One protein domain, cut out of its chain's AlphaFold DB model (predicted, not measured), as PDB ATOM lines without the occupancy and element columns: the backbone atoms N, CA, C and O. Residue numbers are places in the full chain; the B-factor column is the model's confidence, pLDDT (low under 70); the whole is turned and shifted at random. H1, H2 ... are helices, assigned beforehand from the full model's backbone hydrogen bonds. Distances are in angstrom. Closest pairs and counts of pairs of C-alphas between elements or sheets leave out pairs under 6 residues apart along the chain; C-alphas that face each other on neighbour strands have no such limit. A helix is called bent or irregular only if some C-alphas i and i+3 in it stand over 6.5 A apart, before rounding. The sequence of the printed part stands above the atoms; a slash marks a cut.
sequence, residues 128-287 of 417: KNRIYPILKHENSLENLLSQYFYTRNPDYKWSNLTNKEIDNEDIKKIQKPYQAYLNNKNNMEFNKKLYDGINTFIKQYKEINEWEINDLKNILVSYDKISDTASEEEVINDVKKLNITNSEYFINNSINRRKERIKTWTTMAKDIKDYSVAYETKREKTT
ATOM      1  N   LYS A 128      15.895  24.642 -54.401       87.75
ATOM      2  CA  LYS A 128      15.822  23.753 -55.569       87.75
ATOM      3  C   LYS A 128      14.493  23.867 -56.307       87.75
ATOM      4  O   LYS A 128      14.288  23.190 -57.312       87.75
ATOM      5  N   ASN A 129      13.559  24.658 -55.789       88.12
ATOM      6  CA  ASN A 129      12.252  24.786 -56.391       88.12
ATOM      7  C   ASN A 129      12.291  25.696 -57.614       88.12
ATOM      8  O   ASN A 129      12.910  26.756 -57.577       88.12
ATOM      9  N   ARG A 130      11.531  25.349 -58.658       87.88
ATOM     10  CA  ARG A 130      11.419  26.194 -59.848       87.88
ATOM     11  C   ARG A 130      10.949  27.608 -59.523       87.88
ATOM     12  O   ARG A 130      11.437  28.536 -60.138       87.88
ATOM     13  N   ILE A 131      10.056  27.791 -58.541       91.06
ATOM     14  CA  ILE A 131       9.516  29.120 -58.196       91.06
ATOM     15  C   ILE A 131      10.480  29.965 -57.354       91.06
ATOM     16  O   ILE A 131      10.189  31.125 -57.073       91.06
ATOM     17  N   TYR A 132      11.610  29.400 -56.924       93.31
ATOM     18  CA  TYR A 132      12.553  30.078 -56.044       93.31
ATOM     19  C   TYR A 132      13.069  31.416 -56.587       93.31
ATOM     20  O   TYR A 132      13.046  32.380 -55.821       93.31
ATOM     21  N   PRO A 133      13.462  31.545 -57.872       93.81
ATOM     22  CA  PRO A 133      13.924  32.821 -58.414       93.81
ATOM     23  C   PRO A 133      12.862  33.923 -58.312       93.81
ATOM     24  O   PRO A 133      13.193  35.053 -57.959       93.81
ATOM     25  N   ILE A 134      11.583  33.578 -58.519       93.94
ATOM     26  CA  ILE A 134      10.452  34.506 -58.357       93.94
ATOM     27  C   ILE A 134      10.349  34.957 -56.900       93.94
ATOM     28  O   ILE A 134      10.281  36.149 -56.611       93.94
ATOM     29  N   LEU A 135      10.350  34.002 -55.967       94.31
ATOM     30  CA  LEU A 135      10.223  34.310 -54.544       94.31
ATOM     31  C   LEU A 135      11.403  35.139 -54.039       94.31
ATOM     32  O   LEU A 135      11.188  36.070 -53.265       94.31
ATOM     33  N   LYS A 136      12.620  34.841 -54.507       94.94
ATOM     34  CA  LYS A 136      13.825  35.608 -54.193       94.94
ATOM     35  C   LYS A 136      13.715  37.054 -54.678       94.94
ATOM     36  O   LYS A 136      14.036  37.966 -53.923       94.94
ATOM     37  N   HIS A 137      13.273  37.258 -55.921       94.06
ATOM     38  CA  HIS A 137      13.132  38.591 -56.514       94.06
ATOM     39  C   HIS A 137      12.131  39.464 -55.741       94.06
ATOM     40  O   HIS A 137      12.364  40.648 -55.513       94.06
ATOM     41  N   GLU A 138      11.020  38.870 -55.308       94.69
ATOM     42  CA  GLU A 138       9.867  39.603 -54.774       94.69
ATOM     43  C   GLU A 138       9.874  39.786 -53.251       94.69
ATOM     44  O   GLU A 138       9.065  40.548 -52.710       94.69
ATOM     45  N   ASN A 139      10.741  39.069 -52.531       95.69
ATOM     46  CA  ASN A 139      10.732  39.033 -51.071       95.69
ATOM     47  C   ASN A 139      12.109  39.339 -50.487       95.69
ATOM     48  O   ASN A 139      13.138  38.888 -50.990       95.69
ATOM     49  N   SER A 140      12.115  40.041 -49.352       95.50
ATOM     50  CA  SER A 140      13.325  40.148 -48.541       95.50
ATOM     51  C   SER A 140      13.720  38.775 -47.996       95.50
ATOM     52  O   SER A 140      12.874  37.887 -47.819       95.50
ATOM     53  N   LEU A 141      15.008  38.619 -47.692       95.38
ATOM     54  CA  LEU A 141      15.540  37.403 -47.087       95.38
ATOM     55  C   LEU A 141      14.791  37.047 -45.797       95.38
ATOM     56  O   LEU A 141      14.449  35.888 -45.578       95.38
ATOM     57  N   GLU A 142      14.513  38.043 -44.958       94.88
ATOM     58  CA  GLU A 142      13.865  37.880 -43.658       94.88
ATOM     59  C   GLU A 142      12.443  37.336 -43.809       94.88
ATOM     60  O   GLU A 142      12.065  36.409 -43.093       94.88
ATOM     61  N   ASN A 143      11.659  37.858 -44.761       94.56
ATOM     62  CA  ASN A 143      10.306  37.355 -45.007       94.56
ATOM     63  C   ASN A 143      10.343  35.925 -45.565       94.56
ATOM     64  O   ASN A 143       9.592  35.058 -45.111       94.56
ATOM     65  N   LEU A 144      11.251  35.663 -46.511       94.88
ATOM     66  CA  LEU A 144      11.411  34.345 -47.119       94.88
ATOM     67  C   LEU A 144      11.805  33.285 -46.083       94.88
ATOM     68  O   LEU A 144      11.162  32.238 -45.985       94.88
ATOM     69  N   LEU A 145      12.825  33.577 -45.276       94.88
ATOM     70  CA  LEU A 145      13.305  32.677 -44.234       94.88
ATOM     71  C   LEU A 145      12.305  32.527 -43.086       94.88
ATOM     72  O   LEU A 145      12.128  31.414 -42.604       94.88
ATOM     73  N   SER A 146      11.588  33.582 -42.694       94.75
ATOM     74  CA  SER A 146      10.521  33.490 -41.685       94.75
ATOM     75  C   SER A 146       9.446  32.475 -42.083       94.75
ATOM     76  O   SER A 146       9.057  31.627 -41.273       94.75
ATOM     77  N   GLN A 147       9.006  32.501 -43.346       92.88
ATOM     78  CA  GLN A 147       8.027  31.547 -43.877       92.88
ATOM     79  C   GLN A 147       8.623  30.145 -44.034       92.88
ATOM     80  O   GLN A 147       7.976  29.154 -43.689       92.88
ATOM     81  N   TYR A 148       9.875  30.046 -44.488       92.62
ATOM     82  CA  TYR A 148      10.603  28.778 -44.548       92.62
ATOM     83  C   TYR A 148      10.697  28.119 -43.161       92.62
ATOM     84  O   TYR A 148      10.319  26.956 -43.001       92.62
ATOM     85  N   PHE A 149      11.110  28.862 -42.133       94.00
ATOM     86  CA  PHE A 149      11.239  28.367 -40.762       94.00
ATOM     87  C   PHE A 149       9.891  28.061 -40.108       94.00
ATOM     88  O   PHE A 149       9.788  27.082 -39.367       94.00
ATOM     89  N   TYR A 150       8.835  28.818 -40.426       92.06
ATOM     90  CA  TYR A 150       7.479  28.547 -39.938       92.06
ATOM     91  C   TYR A 150       7.008  27.125 -40.274       92.06
ATOM     92  O   TYR A 150       6.363  26.473 -39.454       92.06
ATOM     93  N   THR A 151       7.410  26.577 -41.425       89.69
ATOM     94  CA  THR A 151       7.076  25.185 -41.793       89.69
ATOM     95  C   THR A 151       7.716  24.121 -40.890       89.69
ATOM     96  O   THR A 151       7.370  22.941 -40.973       89.69
ATOM     97  N   ARG A 152       8.652  24.513 -40.014       91.50
ATOM     98  CA  ARG A 152       9.267  23.664 -38.980       91.50
ATOM     99  C   ARG A 152       8.647  23.841 -37.597       91.50
ATOM    100  O   ARG A 152       9.088  23.194 -36.649       91.50
ATOM    101  N   ASN A 153       7.605  24.663 -37.474       92.75
ATOM    102  CA  ASN A 153       6.806  24.735 -36.257       92.75
ATOM    103  C   ASN A 153       6.281  23.322 -35.899       92.75
ATOM    104  O   ASN A 153       5.783  22.625 -36.789       92.75
ATOM    105  N   PRO A 154       6.388  22.867 -34.634       92.38
ATOM    106  CA  PRO A 154       5.873  21.569 -34.195       92.38
ATOM    107  C   PRO A 154       4.416  21.295 -34.583       92.38
ATOM    108  O   PRO A 154       4.097  20.154 -34.913       92.38
ATOM    109  N   ASP A 155       3.568  22.322 -34.596       94.06
ATOM    110  CA  ASP A 155       2.136  22.218 -34.894       94.06
ATOM    111  C   ASP A 155       1.820  22.445 -36.385       94.06
ATOM    112  O   ASP A 155       0.663  22.370 -36.806       94.06
ATOM    113  N   TYR A 156       2.842  22.689 -37.215       90.06
ATOM    114  CA  TYR A 156       2.679  22.801 -38.662       90.06
ATOM    115  C   TYR A 156       2.255  21.458 -39.258       90.06
ATOM    116  O   TYR A 156       2.921  20.436 -39.059       90.06
ATOM    117  N   LYS A 157       1.156  21.471 -40.017       87.75
ATOM    118  CA  LYS A 157       0.594  20.295 -40.687       87.75
ATOM    119  C   LYS A 157       1.090  20.200 -42.123       87.75
ATOM    120  O   LYS A 157       0.783  21.055 -42.947       87.75
ATOM    121  N   TRP A 158       1.791  19.113 -42.432       70.56
ATOM    122  CA  TRP A 158       2.158  18.767 -43.812       70.56
ATOM    123  C   TRP A 158       1.059  17.987 -44.527       70.56
ATOM    124  O   TRP A 158       0.910  18.063 -45.743       70.56
ATOM    125  N   SER A 159       0.314  17.195 -43.761       76.75
ATOM    126  CA  SER A 159      -0.772  16.347 -44.235       76.75
ATOM    127  C   SER A 159      -1.809  16.221 -43.115       76.75
ATOM    128  O   SER A 159      -2.164  17.218 -42.487       76.75
ATOM    129  N   ASN A 160      -2.249  15.003 -42.809       86.44
ATOM    130  CA  ASN A 160      -3.075  14.725 -41.641       86.44
ATOM    131  C   ASN A 160      -2.283  14.821 -40.325       86.44
ATOM    132  O   ASN A 160      -2.901  14.910 -39.271       86.44
ATOM    133  N   LEU A 161      -0.944  14.823 -40.392       90.62
ATOM    134  CA  LEU A 161      -0.054  14.886 -39.232       90.62
ATOM    135  C   LEU A 161       0.745  16.196 -39.181       90.62
ATOM    136  O   LEU A 161       1.169  16.748 -40.206       90.62
ATOM    137  N   THR A 162       0.969  16.655 -37.957       92.50
ATOM    138  CA  THR A 162       1.891  17.732 -37.585       92.50
ATOM    139  C   THR A 162       3.343  17.244 -37.540       92.50
ATOM    140  O   THR A 162       3.607  16.048 -37.394       92.50
ATOM    141  N   ASN A 163       4.309  18.169 -37.593       90.25
ATOM    142  CA  ASN A 163       5.730  17.851 -37.373       90.25
ATOM    143  C   ASN A 163       5.964  17.092 -36.054       90.25
ATOM    144  O   ASN A 163       6.738  16.136 -36.002       90.25
ATOM    145  N   LYS A 164       5.278  17.505 -34.983       93.00
ATOM    146  CA  LYS A 164       5.362  16.875 -33.661       93.00
ATOM    147  C   LYS A 164       4.839  15.441 -33.667       93.00
ATOM    148  O   LYS A 164       5.433  14.581 -33.020       93.00
ATOM    149  N   GLU A 165       3.731  15.185 -34.353       94.12
ATOM    150  CA  GLU A 165       3.155  13.841 -34.459       94.12
ATOM    151  C   GLU A 165       4.068  12.900 -35.241       94.12
ATOM    152  O   GLU A 165       4.318  11.795 -34.767       94.12
ATOM    153  N   ILE A 166       4.639  13.367 -36.357       90.19
ATOM    154  CA  ILE A 166       5.606  12.599 -37.153       90.19
ATOM    155  C   ILE A 166       6.810  12.189 -36.290       90.19
ATOM    156  O   ILE A 166       7.127  11.003 -36.203       90.19
ATOM    157  N   ASP A 167       7.432  13.135 -35.576       89.56
ATOM    158  CA  ASP A 167       8.583  12.814 -34.715       89.56
ATOM    159  C   ASP A 167       8.202  11.836 -33.587       89.56
ATOM    160  O   ASP A 167       8.950  10.913 -33.267       89.56
ATOM    161  N   ASN A 168       7.011  11.985 -33.000       91.69
ATOM    162  CA  ASN A 168       6.530  11.067 -31.968       91.69
ATOM    163  C   ASN A 168       6.293   9.645 -32.499       91.69
ATOM    164  O   ASN A 168       6.524   8.680 -31.764       91.69
ATOM    165  N   GLU A 169       5.821   9.488 -33.734       92.12
ATOM    166  CA  GLU A 169       5.677   8.169 -34.354       92.12
ATOM    167  C   GLU A 169       7.028   7.488 -34.554       92.12
ATOM    168  O   GLU A 169       7.181   6.317 -34.196       92.12
ATOM    169  N   ASP A 170       8.018   8.215 -35.061       90.88
ATOM    170  CA  ASP A 170       9.352   7.665 -35.296       90.88
ATOM    171  C   ASP A 170      10.053   7.295 -33.983       90.88
ATOM    172  O   ASP A 170      10.626   6.209 -33.858       90.88
ATOM    173  N   ILE A 171       9.887   8.114 -32.939       91.00
ATOM    174  CA  ILE A 171      10.326   7.777 -31.579       91.00
ATOM    175  C   ILE A 171       9.680   6.470 -31.100       91.00
ATOM    176  O   ILE A 171      10.383   5.580 -30.610       91.00
ATOM    177  N   LYS A 172       8.359   6.319 -31.252       92.31
ATOM    178  CA  LYS A 172       7.634   5.110 -30.825       92.31
ATOM    179  C   LYS A 172       8.102   3.862 -31.575       92.31
ATOM    180  O   LYS A 172       8.224   2.804 -30.950       92.31
ATOM    181  N   LYS A 173       8.398   3.977 -32.876       92.69
ATOM    182  CA  LYS A 173       8.904   2.873 -33.715       92.69
ATOM    183  C   LYS A 173      10.247   2.325 -33.232       92.69
ATOM    184  O   LYS A 173      10.501   1.146 -33.441       92.69
ATOM    185  N   ILE A 174      11.069   3.129 -32.556       93.94
ATOM    186  CA  ILE A 174      12.356   2.683 -31.997       93.94
ATOM    187  C   ILE A 174      12.231   2.291 -30.525       93.94
ATOM    188  O   ILE A 174      12.720   1.235 -30.119       93.94
ATOM    189  N   GLN A 175      11.554   3.108 -29.715       93.75
ATOM    190  CA  GLN A 175      11.470   2.889 -28.271       93.75
ATOM    191  C   GLN A 175      10.780   1.570 -27.925       93.75
ATOM    192  O   GLN A 175      11.274   0.836 -27.071       93.75
ATOM    193  N   LYS A 176       9.666   1.234 -28.588       93.88
ATOM    194  CA  LYS A 176       8.917   0.008 -28.278       93.88
ATOM    195  C   LYS A 176       9.749  -1.260 -28.552       93.88
ATOM    196  O   LYS A 176       9.863  -2.082 -27.643       93.88
ATOM    197  N   PRO A 177      10.382  -1.433 -29.730       94.62
ATOM    198  CA  PRO A 177      11.310  -2.540 -29.953       94.62
ATOM    199  C   PRO A 177      12.528  -2.536 -29.024       94.62
ATOM    200  O   PRO A 177      12.953  -3.602 -28.588       94.62
ATOM    201  N   TYR A 178      13.067  -1.366 -28.668       97.19
ATOM    202  CA  TYR A 178      14.186  -1.289 -27.728       97.19
ATOM    203  C   TYR A 178      13.813  -1.797 -26.328       97.19
ATOM    204  O   TYR A 178      14.570  -2.558 -25.730       97.19
ATOM    205  N   GLN A 179      12.613  -1.477 -25.833       96.88
ATOM    206  CA  GLN A 179      12.102  -2.055 -24.583       96.88
ATOM    207  C   GLN A 179      11.919  -3.577 -24.680       96.88
ATOM    208  O   GLN A 179      12.243  -4.301 -23.740       96.88
ATOM    209  N   ALA A 180      11.470  -4.092 -25.829       94.06
ATOM    210  CA  ALA A 180      11.388  -5.536 -26.051       94.06
ATOM    211  C   ALA A 180      12.773  -6.213 -26.016       94.06
ATOM    212  O   ALA A 180      12.905  -7.295 -25.445       94.06
ATOM    213  N   TYR A 181      13.807  -5.557 -26.554       97.19
ATOM    214  CA  TYR A 181      15.194  -6.011 -26.431       97.19
ATOM    215  C   TYR A 181      15.651  -6.043 -24.967       97.19
ATOM    216  O   TYR A 181      16.210  -7.047 -24.536       97.19
ATOM    217  N   LEU A 182      15.367  -5.004 -24.173       96.81
ATOM    218  CA  LEU A 182      15.735  -4.980 -22.751       96.81
ATOM    219  C   LEU A 182      15.092  -6.134 -21.961       96.81
ATOM    220  O   LEU A 182      15.741  -6.692 -21.079       96.81
ATOM    221  N   ASN A 183      13.867  -6.528 -22.320       95.38
ATOM    222  CA  ASN A 183      13.155  -7.646 -21.695       95.38
ATOM    223  C   ASN A 183      13.673  -9.027 -22.132       95.38
ATOM    224  O   ASN A 183      13.603  -9.982 -21.360       95.38
ATOM    225  N   ASN A 184      14.181  -9.162 -23.360       94.06
ATOM    226  CA  ASN A 184      14.762 -10.408 -23.860       94.06
ATOM    227  C   ASN A 184      15.975 -10.139 -24.756       94.06
ATOM    228  O   ASN A 184      15.886 -10.156 -25.987       94.06
ATOM    229  N   LYS A 185      17.135  -9.961 -24.122       95.69
ATOM    230  CA  LYS A 185      18.376  -9.649 -24.833       95.69
ATOM    231  C   LYS A 185      18.939 -10.820 -25.649       95.69
ATOM    232  O   LYS A 185      19.743 -10.588 -26.544       95.69
ATOM    233  N   ASN A 186      18.519 -12.063 -25.396       93.12
ATOM    234  CA  ASN A 186      19.106 -13.267 -26.009       93.12
ATOM    235  C   ASN A 186      18.589 -13.568 -27.430       93.12
ATOM    236  O   ASN A 186      19.086 -14.484 -28.087       93.12
ATOM    237  N   ASN A 187      17.597 -12.827 -27.925       93.00
ATOM    238  CA  ASN A 187      17.044 -13.039 -29.260       93.00
ATOM    239  C   ASN A 187      17.901 -12.346 -30.339       93.00
ATOM    240  O   ASN A 187      17.598 -11.240 -30.776       93.00
ATOM    241  N   MET A 188      18.973 -13.008 -30.786       92.81
ATOM    242  CA  MET A 188      19.947 -12.414 -31.717       92.81
ATOM    243  C   MET A 188      19.352 -12.006 -33.072       92.81
ATOM    244  O   MET A 188      19.750 -10.984 -33.631       92.81
ATOM    245  N   GLU A 189      18.368 -12.747 -33.589       92.44
ATOM    246  CA  GLU A 189      17.698 -12.373 -34.840       92.44
ATOM    247  C   GLU A 189      16.934 -11.055 -34.687       92.44
ATOM    248  O   GLU A 189      17.035 -10.163 -35.533       92.44
ATOM    249  N   PHE A 190      16.180 -10.925 -33.594       94.75
ATOM    250  CA  PHE A 190      15.477  -9.692 -33.267       94.75
ATOM    251  C   PHE A 190      16.459  -8.539 -33.045       94.75
ATOM    252  O   PHE A 190      16.277  -7.471 -33.628       94.75
ATOM    253  N   ASN A 191      17.525  -8.767 -32.274       96.75
ATOM    254  CA  ASN A 191      18.557  -7.766 -32.007       96.75
ATOM    255  C   ASN A 191      19.183  -7.252 -33.302       96.75
ATOM    256  O   ASN A 191      19.382  -6.048 -33.444       96.75
ATOM    257  N   LYS A 192      19.464  -8.142 -34.262       95.69
ATOM    258  CA  LYS A 192      20.026  -7.763 -35.560       95.69
ATOM    259  C   LYS A 192      19.063  -6.889 -36.358       95.69
ATOM    260  O   LYS A 192      19.454  -5.809 -36.793       95.69
ATOM    261  N   LYS A 193      17.791  -7.293 -36.469       95.81
ATOM    262  CA  LYS A 193      16.746  -6.490 -37.135       95.81
ATOM    263  C   LYS A 193      16.582  -5.117 -36.479       95.81
ATOM    264  O   LYS A 193      16.468  -4.113 -37.178       95.81
ATOM    265  N   LEU A 194      16.598  -5.064 -35.148       96.94
ATOM    266  CA  LEU A 194      16.505  -3.818 -34.396       96.94
ATOM    267  C   LEU A 194      17.732  -2.923 -34.617       96.94
ATOM    268  O   LEU A 194      17.573  -1.741 -34.900       96.94
ATOM    269  N   TYR A 195      18.941  -3.478 -34.524       97.75
ATOM    270  CA  TYR A 195      20.191  -2.759 -34.774       97.75
ATOM    271  C   TYR A 195      20.217  -2.142 -36.180       97.75
ATOM    272  O   TYR A 195      20.514  -0.955 -36.330       97.75
ATOM    273  N   ASP A 196      19.855  -2.912 -37.208       95.88
ATOM    274  CA  ASP A 196      19.824  -2.435 -38.596       95.88
ATOM    275  C   ASP A 196      18.740  -1.362 -38.803       95.88
ATOM    276  O   ASP A 196      18.981  -0.336 -39.447       95.88
ATOM    277  N   GLY A 197      17.567  -1.546 -38.187       95.88
ATOM    278  CA  GLY A 197      16.491  -0.556 -38.184       95.88
ATOM    279  C   GLY A 197      16.918   0.768 -37.546       95.88
ATOM    280  O   GLY A 197      16.765   1.822 -38.161       95.88
ATOM    281  N   ILE A 198      17.524   0.730 -36.356       97.19
ATOM    282  CA  ILE A 198      18.020   1.931 -35.666       97.19
ATOM    283  C   ILE A 198      19.063   2.666 -36.522       97.19
ATOM    284  O   ILE A 198      18.979   3.885 -36.676       97.19
ATOM    285  N   ASN A 199      20.014   1.949 -37.128       97.38
ATOM    286  CA  ASN A 199      21.018   2.571 -38.000       97.38
ATOM    287  C   ASN A 199      20.410   3.189 -39.266       97.38
ATOM    288  O   ASN A 199      20.894   4.221 -39.732       97.38
ATOM    289  N   THR A 200      19.324   2.614 -39.787       96.44
ATOM    290  CA  THR A 200      18.571   3.194 -40.907       96.44
ATOM    291  C   THR A 200      17.964   4.545 -40.521       96.44
ATOM    292  O   THR A 200      18.163   5.525 -41.236       96.44
ATOM    293  N   PHE A 201      17.314   4.637 -39.355       94.00
ATOM    294  CA  PHE A 201      16.781   5.905 -38.839       94.00
ATOM    295  C   PHE A 201      17.880   6.945 -38.584       94.00
ATOM    296  O   PHE A 201      17.725   8.109 -38.953       94.00
ATOM    297  N   ILE A 202      19.014   6.535 -38.001       96.94
ATOM    298  CA  ILE A 202      20.171   7.421 -37.794       96.94
ATOM    299  C   ILE A 202      20.645   8.008 -39.127       96.94
ATOM    300  O   ILE A 202      20.868   9.216 -39.213       96.94
ATOM    301  N   LYS A 203      20.796   7.170 -40.160       97.19
ATOM    302  CA  LYS A 203      21.216   7.605 -41.495       97.19
ATOM    303  C   LYS A 203      20.222   8.603 -42.092       97.19
ATOM    304  O   LYS A 203      20.629   9.693 -42.479       97.19
ATOM    305  N   GLN A 204      18.932   8.273 -42.086       94.62
ATOM    306  CA  GLN A 204      17.885   9.145 -42.626       94.62
ATOM    307  C   GLN A 204      17.850  10.507 -41.922       94.62
ATOM    308  O   GLN A 204      17.780  11.542 -42.578       94.62
ATOM    309  N   TYR A 205      17.955  10.549 -40.591       94.69
ATOM    310  CA  TYR A 205      17.954  11.820 -39.860       94.69
ATOM    311  C   TYR A 205      19.194  12.678 -40.161       94.69
ATOM    312  O   TYR A 205      19.073  13.907 -40.206       94.69
ATOM    313  N   LYS A 206      20.363  12.062 -40.396       95.38
ATOM    314  CA  LYS A 206      21.569  12.775 -40.855       95.38
ATOM    315  C   LYS A 206      21.363  13.377 -42.244       95.38
ATOM    316  O   LYS A 206      21.574  14.574 -42.404       95.38
ATOM    317  N   GLU A 207      20.855  12.596 -43.193       94.94
ATOM    318  CA  GLU A 207      20.571  13.063 -44.559       94.94
ATOM    319  C   GLU A 207      19.569  14.228 -44.565       94.94
ATOM    320  O   GLU A 207      19.786  15.233 -45.236       94.94
ATOM    321  N   ILE A 208      18.500  14.159 -43.760       92.19
ATOM    322  CA  ILE A 208      17.534  15.265 -43.663       92.19
ATOM    323  C   ILE A 208      18.191  16.506 -43.031       92.19
ATOM    324  O   ILE A 208      17.865  17.625 -43.424       92.19
ATOM    325  N   ASN A 209      19.083  16.358 -42.040       93.25
ATOM    326  CA  ASN A 209      19.816  17.502 -41.468       93.25
ATOM    327  C   ASN A 209      20.660  18.175 -42.553       93.25
ATOM    328  O   ASN A 209      20.521  19.376 -42.778       93.25
ATOM    329  N   GLU A 210      21.466  17.387 -43.262       93.06
ATOM    330  CA  GLU A 210      22.324  17.859 -44.348       93.06
ATOM    331  C   GLU A 210      21.517  18.556 -45.446       93.06
ATOM    332  O   GLU A 210      21.889  19.639 -45.894       93.06
ATOM    333  N   TRP A 211      20.387  17.986 -45.869       92.00
ATOM    334  CA  TRP A 211      19.534  18.598 -46.889       92.00
ATOM    335  C   TRP A 211      18.971  19.946 -46.453       92.00
ATOM    336  O   TRP A 211      18.997  20.887 -47.241       92.00
ATOM    337  N   GLU A 212      18.485  20.064 -45.218       92.50
ATOM    338  CA  GLU A 212      17.910  21.318 -44.721       92.50
ATOM    339  C   GLU A 212      18.950  22.416 -44.523       92.50
ATOM    340  O   GLU A 212      18.673  23.580 -44.813       92.50
ATOM    341  N   ILE A 213      20.140  22.047 -44.050       94.12
ATOM    342  CA  ILE A 213      21.270  22.967 -43.912       94.12
ATOM    343  C   ILE A 213      21.746  23.426 -45.286       94.12
ATOM    344  O   ILE A 213      21.948  24.620 -45.481       94.12
ATOM    345  N   ASN A 214      21.868  22.517 -46.254       94.44
ATOM    346  CA  ASN A 214      22.267  22.871 -47.615       94.44
ATOM    347  C   ASN A 214      21.224  23.752 -48.314       94.44
ATOM    348  O   ASN A 214      21.592  24.689 -49.016       94.44
ATOM    349  N   ASP A 215      19.932  23.490 -48.114       94.31
ATOM    350  CA  ASP A 215      18.861  24.327 -48.664       94.31
ATOM    351  C   ASP A 215      18.937  25.757 -48.111       94.31
ATOM    352  O   ASP A 215      18.933  26.726 -48.867       94.31
ATOM    353  N   LEU A 216      19.105  25.886 -46.794       95.00
ATOM    354  CA  LEU A 216      19.304  27.171 -46.128       95.00
ATOM    355  C   LEU A 216      20.591  27.868 -46.588       95.00
ATOM    356  O   LEU A 216      20.570  29.068 -46.855       95.00
ATOM    357  N   LYS A 217      21.694  27.124 -46.717       96.12
ATOM    358  CA  LYS A 217      22.967  27.633 -47.232       96.12
ATOM    359  C   LYS A 217      22.778  28.231 -48.621       96.12
ATOM    360  O   LYS A 217      23.150  29.377 -48.835       96.12
ATOM    361  N   ASN A 218      22.139  27.504 -49.533       96.06
ATOM    362  CA  ASN A 218      21.866  27.988 -50.885       96.06
ATOM    363  C   ASN A 218      21.014  29.261 -50.877       96.06
ATOM    364  O   ASN A 218      21.283  30.178 -51.653       96.06
ATOM    365  N   ILE A 219      20.017  29.343 -49.986       95.88
ATOM    366  CA  ILE A 219      19.218  30.562 -49.833       95.88
ATOM    367  C   ILE A 219      20.114  31.728 -49.410       95.88
ATOM    368  O   ILE A 219      20.124  32.755 -50.083       95.88
ATOM    369  N   LEU A 220      20.902  31.564 -48.347       95.94
ATOM    370  CA  LEU A 220      21.781  32.612 -47.820       95.94
ATOM    371  C   LEU A 220      22.854  33.052 -48.824       95.94
ATOM    372  O   LEU A 220      23.073  34.252 -48.977       95.94
ATOM    373  N   VAL A 221      23.473  32.106 -49.538       96.19
ATOM    374  CA  VAL A 221      24.434  32.383 -50.620       96.19
ATOM    375  C   VAL A 221      23.774  33.208 -51.712       96.19
ATOM    376  O   VAL A 221      24.327  34.206 -52.150       96.19
ATOM    377  N   SER A 222      22.560  32.845 -52.129       95.50
ATOM    378  CA  SER A 222      21.882  33.576 -53.199       95.50
ATOM    379  C   SER A 222      21.506  35.014 -52.816       95.50
ATOM    380  O   SER A 222      21.269  35.822 -53.706       95.50
ATOM    381  N   TYR A 223      21.417  35.326 -51.522       95.75
ATOM    382  CA  TYR A 223      21.202  36.676 -50.994       95.75
ATOM    383  C   TYR A 223      22.517  37.349 -50.564       95.75
ATOM    384  O   TYR A 223      22.488  38.318 -49.799       95.75
ATOM    385  N   ASP A 224      23.656  36.808 -51.008       94.62
ATOM    386  CA  ASP A 224      25.006  37.308 -50.749       94.62
ATOM    387  C   ASP A 224      25.310  37.480 -49.251       94.62
ATOM    388  O   ASP A 224      26.011  38.404 -48.833       94.62
ATOM    389  N   LYS A 225      24.742  36.611 -48.401       94.12
ATOM    390  CA  LYS A 225      24.954  36.665 -46.945       94.12
ATOM    391  C   LYS A 225      26.137  35.846 -46.472       94.12
ATOM    392  O   LYS A 225      26.750  36.217 -45.477       94.12
ATOM    393  N   ILE A 226      26.428  34.745 -47.156       94.94
ATOM    394  CA  ILE A 226      27.506  33.817 -46.809       94.94
ATOM    395  C   ILE A 226      28.203  33.328 -48.078       94.94
ATOM    396  O   ILE A 226      27.632  33.391 -49.167       94.94
ATOM    397  N   SER A 227      29.413  32.788 -47.928       93.81
ATOM    398  CA  SER A 227      30.124  32.121 -49.021       93.81
ATOM    399  C   SER A 227      29.516  30.751 -49.347       93.81
ATOM    400  O   SER A 227      29.024  30.026 -48.478       93.81
ATOM    401  N   ASP A 228      29.611  30.356 -50.614       93.12
ATOM    402  CA  ASP A 228      29.317  29.010 -51.107       93.12
ATOM    403  C   ASP A 228      30.194  27.914 -50.474       93.12
ATOM    404  O   ASP A 228      29.797  26.746 -50.458       93.12
ATOM    405  N   THR A 229      31.326  28.261 -49.858       93.94
ATOM    406  CA  THR A 229      32.168  27.335 -49.086       93.94
ATOM    407  C   THR A 229      31.842  27.307 -47.594       93.94
ATOM    408  O   THR A 229      32.481  26.552 -46.867       93.94
ATOM    409  N   ALA A 230      30.843  28.067 -47.125       94.38
ATOM    410  CA  ALA A 230      30.476  28.118 -45.709       94.38
ATOM    411  C   ALA A 230      30.158  26.723 -45.141       94.38
ATOM    412  O   ALA A 230      29.468  25.904 -45.765       94.38
ATOM    413  N   SER A 231      30.663  26.466 -43.943       94.56
ATOM    414  CA  SER A 231      30.407  25.273 -43.142       94.56
ATOM    415  C   SER A 231      28.992  25.271 -42.551       94.56
ATOM    416  O   SER A 231      28.316  26.298 -42.477       94.56
ATOM    417  N   GLU A 232      28.535  24.105 -42.081       91.94
ATOM    418  CA  GLU A 232      27.258  23.985 -41.359       91.94
ATOM    419  C   GLU A 232      27.201  24.916 -40.137       91.94
ATOM    420  O   GLU A 232      26.167  25.526 -39.864       91.94
ATOM    421  N   GLU A 233      28.304  25.032 -39.397       92.06
ATOM    422  CA  GLU A 233      28.359  25.854 -38.190       92.06
ATOM    423  C   GLU A 233      28.226  27.347 -38.512       92.06
ATOM    424  O   GLU A 233      27.473  28.051 -37.836       92.06
ATOM    425  N   GLU A 234      28.873  27.816 -39.581       92.88
ATOM    426  CA  GLU A 234      28.725  29.190 -40.074       92.88
ATOM    427  C   GLU A 234      27.279  29.484 -40.488       92.88
ATOM    428  O   GLU A 234      26.707  30.468 -40.023       92.88
ATOM    429  N   VAL A 235      26.642  28.583 -41.249       94.12
ATOM    430  CA  VAL A 235      25.231  28.717 -41.661       94.12
ATOM    431  C   VAL A 235      24.309  28.871 -40.446       94.12
ATOM    432  O   VAL A 235      23.464  29.769 -40.403       94.12
ATOM    433  N   ILE A 236      24.464  28.011 -39.436       92.00
ATOM    434  CA  ILE A 236      23.632  28.050 -38.225       92.00
ATOM    435  C   ILE A 236      23.904  29.315 -37.403       92.00
ATOM    436  O   ILE A 236      22.965  29.911 -36.867       92.00
ATOM    437  N   ASN A 237      25.163  29.732 -37.286       91.25
ATOM    438  CA  ASN A 237      25.529  30.940 -36.554       91.25
ATOM    439  C   ASN A 237      24.992  32.200 -37.234       91.25
ATOM    440  O   ASN A 237      24.506  33.092 -36.539       91.25
ATOM    441  N   ASP A 238      24.998  32.262 -38.561       90.56
ATOM    442  CA  ASP A 238      24.453  33.414 -39.274       90.56
ATOM    443  C   ASP A 238      22.932  33.488 -39.169       90.56
ATOM    444  O   ASP A 238      22.407  34.569 -38.910       90.56
ATOM    445  N   VAL A 239      22.208  32.364 -39.209       89.88
ATOM    446  CA  VAL A 239      20.762  32.386 -38.907       89.88
ATOM    447  C   VAL A 239      20.482  32.918 -37.501       89.88
ATOM    448  O   VAL A 239      19.566  33.723 -37.333       89.88
ATOM    449  N   LYS A 240      21.276  32.522 -36.498       89.81
ATOM    450  CA  LYS A 240      21.133  33.052 -35.131       89.81
ATOM    451  C   LYS A 240      21.375  34.561 -35.076       89.81
ATOM    452  O   LYS A 240      20.620  35.261 -34.410       89.81
ATOM    453  N   LYS A 241      22.400  35.065 -35.774       90.06
ATOM    454  CA  LYS A 241      22.719  36.504 -35.825       90.06
ATOM    455  C   LYS A 241      21.626  37.317 -36.515       90.06
ATOM    456  O   LYS A 241      21.337  38.423 -36.076       90.06
ATOM    457  N   LEU A 242      21.024  36.777 -37.577       87.38
ATOM    458  CA  LEU A 242      19.970  37.454 -38.336       87.38
ATOM    459  C   LEU A 242      18.670  37.630 -37.531       87.38
ATOM    460  O   LEU A 242      17.847  38.457 -37.908       87.38
ATOM    461  N   ASN A 243      18.485  36.877 -36.437       87.88
ATOM    462  CA  ASN A 243      17.344  36.981 -35.519       87.88
ATOM    463  C   ASN A 243      15.976  37.003 -36.236       87.88
ATOM    464  O   ASN A 243      15.091  37.804 -35.935       87.88
ATOM    465  N   ILE A 244      15.823  36.133 -37.234       93.25
ATOM    466  CA  ILE A 244      14.617  36.056 -38.061       93.25
ATOM    467  C   ILE A 244      13.515  35.334 -37.282       93.25
ATOM    468  O   ILE A 244      13.767  34.320 -36.625       93.25
ATOM    469  N   THR A 245      12.282  35.827 -37.393       93.75
ATOM    470  CA  THR A 245      11.087  35.195 -36.816       93.75
ATOM    471  C   THR A 245      11.016  33.707 -37.167       93.75
ATOM    472  O   THR A 245      11.293  33.323 -38.304       93.75
ATOM    473  N   ASN A 246      10.607  32.870 -36.210       93.88
ATOM    474  CA  ASN A 246      10.499  31.410 -36.328       93.88
ATOM    475  C   ASN A 246      11.839  30.657 -36.450       93.88
ATOM    476  O   ASN A 246      11.828  29.426 -36.553       93.88
ATOM    477  N   SER A 247      12.993  31.335 -36.450       94.12
ATOM    478  CA  SER A 247      14.307  30.679 -36.576       94.12
ATOM    479  C   SER A 247      14.570  29.644 -35.477       94.12
ATOM    480  O   SER A 247      15.227  28.627 -35.721       94.12
ATOM    481  N   GLU A 248      13.987  29.821 -34.294       93.06
ATOM    482  CA  GLU A 248      14.036  28.866 -33.193       93.06
ATOM    483  C   GLU A 248      13.367  27.529 -33.540       93.06
ATOM    484  O   GLU A 248      13.846  26.478 -33.107       93.06
ATOM    485  N   TYR A 249      12.314  27.523 -34.363       93.56
ATOM    486  CA  TYR A 249      11.691  26.279 -34.822       93.56
ATOM    487  C   TYR A 249      12.631  25.485 -35.724       93.56
ATOM    488  O   TYR A 249      12.736  24.265 -35.599       93.56
ATOM    489  N   PHE A 250      13.372  26.165 -36.594       92.56
ATOM    490  CA  PHE A 250      14.372  25.511 -37.427       92.56
ATOM    491  C   PHE A 250      15.553  25.000 -36.590       92.56
ATOM    492  O   PHE A 250      15.876  23.812 -36.624       92.56
ATOM    493  N   ILE A 251      16.168  25.868 -35.785       92.81
ATOM    494  CA  ILE A 251      17.386  25.530 -35.039       92.81
ATOM    495  C   ILE A 251      17.093  24.498 -33.945       92.81
ATOM    496  O   ILE A 251      17.734  23.448 -33.893       92.81
ATOM    497  N   ASN A 252      16.122  24.768 -33.072       91.19
ATOM    498  CA  ASN A 252      15.888  23.945 -31.888       91.19
ATOM    499  C   ASN A 252      15.006  22.737 -32.210       91.19
ATOM    500  O   ASN A 252      15.390  21.601 -31.928       91.19
ATOM    501  N   ASN A 253      13.845  22.970 -32.828       87.38
ATOM    502  CA  ASN A 253      12.848  21.913 -33.018       87.38
ATOM    503  C   ASN A 253      13.151  20.999 -34.206       87.38
ATOM    504  O   ASN A 253      12.743  19.840 -34.173       87.38
ATOM    505  N   SER A 254      13.874  21.489 -35.218       89.88
ATOM    506  CA  SER A 254      14.289  20.675 -36.360       89.88
ATOM    507  C   SER A 254      15.706  20.127 -36.168       89.88
ATOM    508  O   SER A 254      15.877  18.917 -36.010       89.88
ATOM    509  N   ILE A 255      16.732  20.985 -36.176       92.81
ATOM    510  CA  ILE A 255      18.139  20.557 -36.265       92.81
ATOM    511  C   ILE A 255      18.636  19.933 -34.954       92.81
ATOM    512  O   ILE A 255      19.055  18.771 -34.937       92.81
ATOM    513  N   ASN A 256      18.573  20.671 -33.842       92.75
ATOM    514  CA  ASN A 256      19.114  20.214 -32.557       92.75
ATOM    515  C   ASN A 256      18.372  18.978 -32.047       92.75
ATOM    516  O   ASN A 256      19.006  17.986 -31.684       92.75
ATOM    517  N   ARG A 257      17.037  18.980 -32.123       91.81
ATOM    518  CA  ARG A 257      16.216  17.823 -31.752       91.81
ATOM    519  C   ARG A 257      16.607  16.563 -32.529       91.81
ATOM    520  O   ARG A 257      16.790  15.509 -31.923       91.81
ATOM    521  N   ARG A 258      16.810  16.641 -33.851       93.06
ATOM    522  CA  ARG A 258      17.278  15.484 -34.639       93.06
ATOM    523  C   ARG A 258      18.685  15.042 -34.243       93.06
ATOM    524  O   ARG A 258      18.915  13.837 -34.143       93.06
ATOM    525  N   LYS A 259      19.604  15.971 -33.953       94.69
ATOM    526  CA  LYS A 259      20.945  15.639 -33.428       94.69
ATOM    527  C   LYS A 259      20.866  14.881 -32.094       94.69
ATOM    528  O   LYS A 259      21.552  13.873 -31.922       94.69
ATOM    529  N   GLU A 260      19.988  15.291 -31.182       95.19
ATOM    530  CA  GLU A 260      19.748  14.585 -29.914       95.19
ATOM    531  C   GLU A 260      19.160  13.182 -30.116       95.19
ATOM    532  O   GLU A 260      19.568  12.227 -29.441       95.19
ATOM    533  N   ARG A 261      18.232  13.024 -31.071       94.12
ATOM    534  CA  ARG A 261      17.690  11.707 -31.446       94.12
ATOM    535  C   ARG A 261      18.768  10.800 -32.012       94.12
ATOM    536  O   ARG A 261      18.930   9.692 -31.509       94.12
ATOM    537  N   ILE A 262      19.566  11.294 -32.958       96.44
ATOM    538  CA  ILE A 262      20.711  10.562 -33.511       96.44
ATOM    539  C   ILE A 262      21.644  10.098 -32.388       96.44
ATOM    540  O   ILE A 262      22.022   8.926 -32.364       96.44
ATOM    541  N   LYS A 263      21.981  10.971 -31.429       97.50
ATOM    542  CA  LYS A 263      22.830  10.614 -30.281       97.50
ATOM    543  C   LYS A 263      22.205   9.494 -29.445       97.50
ATOM    544  O   LYS A 263      22.862   8.493 -29.175       97.50
ATOM    545  N   THR A 264      20.931   9.638 -29.086       96.94
ATOM    546  CA  THR A 264      20.185   8.643 -28.295       96.94
ATOM    547  C   THR A 264      20.153   7.283 -28.991       96.94
ATOM    548  O   THR A 264      20.474   6.257 -28.393       96.94
ATOM    549  N   TRP A 265      19.805   7.268 -30.274       97.38
ATOM    550  CA  TRP A 265      19.709   6.057 -31.082       97.38
ATOM    551  C   TRP A 265      21.071   5.411 -31.328       97.38
ATOM    552  O   TRP A 265      21.175   4.188 -31.314       97.38
ATOM    553  N   THR A 266      22.131   6.209 -31.471       98.25
ATOM    554  CA  THR A 266      23.504   5.694 -31.577       98.25
ATOM    555  C   THR A 266      23.895   4.936 -30.310       98.25
ATOM    556  O   THR A 266      24.440   3.836 -30.398       98.25
ATOM    557  N   THR A 267      23.558   5.467 -29.132       98.06
ATOM    558  CA  THR A 267      23.774   4.770 -27.855       98.06
ATOM    559  C   THR A 267      22.989   3.460 -27.785       98.06
ATOM    560  O   THR A 267      23.550   2.440 -27.394       98.06
ATOM    561  N   MET A 268      21.721   3.451 -28.214       98.00
ATOM    562  CA  MET A 268      20.901   2.230 -28.256       98.00
ATOM    563  C   MET A 268      21.489   1.170 -29.196       98.00
ATOM    564  O   MET A 268      21.613   0.007 -28.818       98.00
ATOM    565  N   ALA A 269      21.888   1.563 -30.411       98.25
ATOM    566  CA  ALA A 269      22.513   0.659 -31.374       98.25
ATOM    567  C   ALA A 269      23.833   0.085 -30.841       98.25
ATOM    568  O   ALA A 269      24.114  -1.099 -31.038       98.25
ATOM    569  N   LYS A 270      24.627   0.911 -30.148       98.06
ATOM    570  CA  LYS A 270      25.859   0.475 -29.491       98.06
ATOM    571  C   LYS A 270      25.578  -0.564 -28.405       98.06
ATOM    572  O   LYS A 270      26.204  -1.614 -28.444       98.06
ATOM    573  N   ASP A 271      24.623  -0.317 -27.507       98.00
ATOM    574  CA  ASP A 271      24.266  -1.277 -26.447       98.00
ATOM    575  C   ASP A 271      23.848  -2.639 -27.025       98.00
ATOM    576  O   ASP A 271      24.362  -3.676 -26.610       98.00
ATOM    577  N   ILE A 272      22.979  -2.640 -28.044       98.25
ATOM    578  CA  ILE A 272      22.533  -3.873 -28.711       98.25
ATOM    579  C   ILE A 272      23.718  -4.625 -29.316       98.25
ATOM    580  O   ILE A 272      23.821  -5.844 -29.153       98.25
ATOM    581  N   LYS A 273      24.599  -3.918 -30.031       97.69
ATOM    582  CA  LYS A 273      25.760  -4.525 -30.687       97.69
ATOM    583  C   LYS A 273      26.734  -5.095 -29.663       97.69
ATOM    584  O   LYS A 273      27.109  -6.257 -29.788       97.69
ATOM    585  N   ASP A 274      27.111  -4.303 -28.664       97.75
ATOM    586  CA  ASP A 274      28.100  -4.684 -27.657       97.75
ATOM    587  C   ASP A 274      27.611  -5.915 -26.869       97.75
ATOM    588  O   ASP A 274      28.356  -6.887 -26.712       97.75
ATOM    589  N   TYR A 275      26.331  -5.943 -26.477       98.00
ATOM    590  CA  TYR A 275      25.729  -7.121 -25.855       98.00
ATOM    591  C   TYR A 275      25.712  -8.338 -26.792       98.00
ATOM    592  O   TYR A 275      26.136  -9.428 -26.403       98.00
ATOM    593  N   SER A 276      25.215  -8.172 -28.021       97.19
ATOM    594  CA  SER A 276      24.989  -9.295 -28.943       97.19
ATOM    595  C   SER A 276      26.304  -9.938 -29.387       97.19
ATOM    596  O   SER A 276      26.402 -11.163 -29.420       97.19
ATOM    597  N   VAL A 277      27.347  -9.136 -29.629       95.94
ATOM    598  CA  VAL A 277      28.706  -9.626 -29.910       95.94
ATOM    599  C   VAL A 277      29.244 -10.429 -28.728       95.94
ATOM    600  O   VAL A 277      29.735 -11.541 -28.922       95.94
ATOM    601  N   ALA A 278      29.133  -9.912 -27.500       95.62
ATOM    602  CA  ALA A 278      29.604 -10.622 -26.312       95.62
ATOM    603  C   ALA A 278      28.857 -11.950 -26.101       95.62
ATOM    604  O   ALA A 278      29.478 -12.975 -25.800       95.62
ATOM    605  N   TYR A 279      27.537 -11.945 -26.298       94.06
ATOM    606  CA  TYR A 279      26.692 -13.131 -26.189       94.06
ATOM    607  C   TYR A 279      27.063 -14.200 -27.224       94.06
ATOM    608  O   TYR A 279      27.307 -15.354 -26.859       94.06
ATOM    609  N   GLU A 280      27.159 -13.828 -28.501       92.25
ATOM    610  CA  GLU A 280      27.517 -14.761 -29.569       92.25
ATOM    611  C   GLU A 280      28.951 -15.274 -29.432       92.25
ATOM    612  O   GLU A 280      29.164 -16.476 -29.565       92.25
ATOM    613  N   THR A 281      29.906 -14.420 -29.049       90.94
ATOM    614  CA  THR A 281      31.300 -14.827 -28.782       90.94
ATOM    615  C   THR A 281      31.368 -15.855 -27.651       90.94
ATOM    616  O   THR A 281      32.107 -16.839 -27.727       90.94
ATOM    617  N   LYS A 282      30.598 -15.652 -26.569       89.69
ATOM    618  CA  LYS A 282      30.517 -16.627 -25.474       89.69
ATOM    619  C   LYS A 282      29.939 -17.946 -25.979       89.69
ATOM    620  O   LYS A 282      30.511 -18.994 -25.690       89.69
ATOM    621  N   ARG A 283      28.851 -17.890 -26.749       85.44
ATOM    622  CA  ARG A 283      28.187 -19.067 -27.317       85.44
ATOM    623  C   ARG A 283      29.103 -19.848 -28.263       85.44
ATOM    624  O   ARG A 283      29.144 -21.074 -28.178       85.44
ATOM    625  N   GLU A 284      29.851 -19.161 -29.120       83.88
ATOM    626  CA  GLU A 284      30.855 -19.754 -30.007       83.88
ATOM    627  C   GLU A 284      31.935 -20.486 -29.204       83.88
ATOM    628  O   GLU A 284      32.185 -21.665 -29.443       83.88
ATOM    629  N   LYS A 285      32.497 -19.843 -28.172       81.56
ATOM    630  CA  LYS A 285      33.511 -20.457 -27.297       81.56
ATOM    631  C   LYS A 285      32.997 -21.671 -26.525       81.56
ATOM    632  O   LYS A 285      33.753 -22.615 -26.317       81.56
ATOM    633  N   THR A 286      31.743 -21.645 -26.073       74.06
ATOM    634  CA  THR A 286      31.125 -22.763 -25.337       74.06
ATOM    635  C   THR A 286      30.622 -23.881 -26.242       74.06
ATOM    636  O   THR A 286      30.258 -24.943 -25.747       74.06
ATOM    637  N   THR A 287      30.563 -23.661 -27.554       67.69
ATOM    638  CA  THR A 287      30.184 -24.718 -28.487       67.69
ATOM    639  C   THR A 287      31.333 -25.712 -28.574       67.69
ATOM    640  O   THR A 287      32.436 -25.354 -28.986       67.69
TER     641      THR A 287
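This is residues 128 to 287 of the 417 residues of the protein "Periplasmic protease" of Clostridium sp. CAG:729 (UniProt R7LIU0). A long up-and-down bundle of three helices, H3, H4 and H6, each running against the one before it, has the short H1, H2 and H5 gathered at one end; residues 281 to 287 stick out at the other. The 160 printed residues hold six named helices, H1 to H6 in order, and no named strand: all helix. The whole is loose, with a radius of gyration of the C-alphas of 20.5 A, and spans 71 by 37 by 28 A.

Start at H1, residues 132 to 138, close to but not clearly touching H2, residues 141 to 150; their closest C-alphas, Leu 135 and Leu 144, are 7.5 A apart. H3, residues 163 to 183, and H4, residues 188 to 222, form a helical hairpin, closest at C-alphas 181 and 191, 6.7 A. H4 touches H6, residues 247 to 286, opposite ways at a shallow tilt of 27 degrees, closest at C-alphas 202 and 262, 5.3 A. H2 touches H6 residues 247 to 250 alone, closest at C-alphas 149 and 250, 5.4 A. H5, residues 232 to 242, touches H4 at a steep tilt of 52 degrees, closest at C-alphas 235 and 217, 6.1 A. Every O i to N i+4 pair is within hydrogen-bond range in H1, H2, H4 and H5, against 16 of 17 in H3 and 33 of 36 in H6.

Find C-alpha 132 at (12.553, 30.078, -56.044), where H1 begins. H3 is 30.8 A long, H4 50.8 A and H6 57.1 A, ending at C-alpha 286, (31.125, -22.763, -25.337). H6 is only just irregular: C-alphas 253 and 256 are 6.51 A apart.

The C-alphas farthest apart, Glu 138 and Thr 287, are 72.4 A apart. The printed part has no cut; the link from H2 to H3 is long. Residue 287 alone is under pLDDT 70.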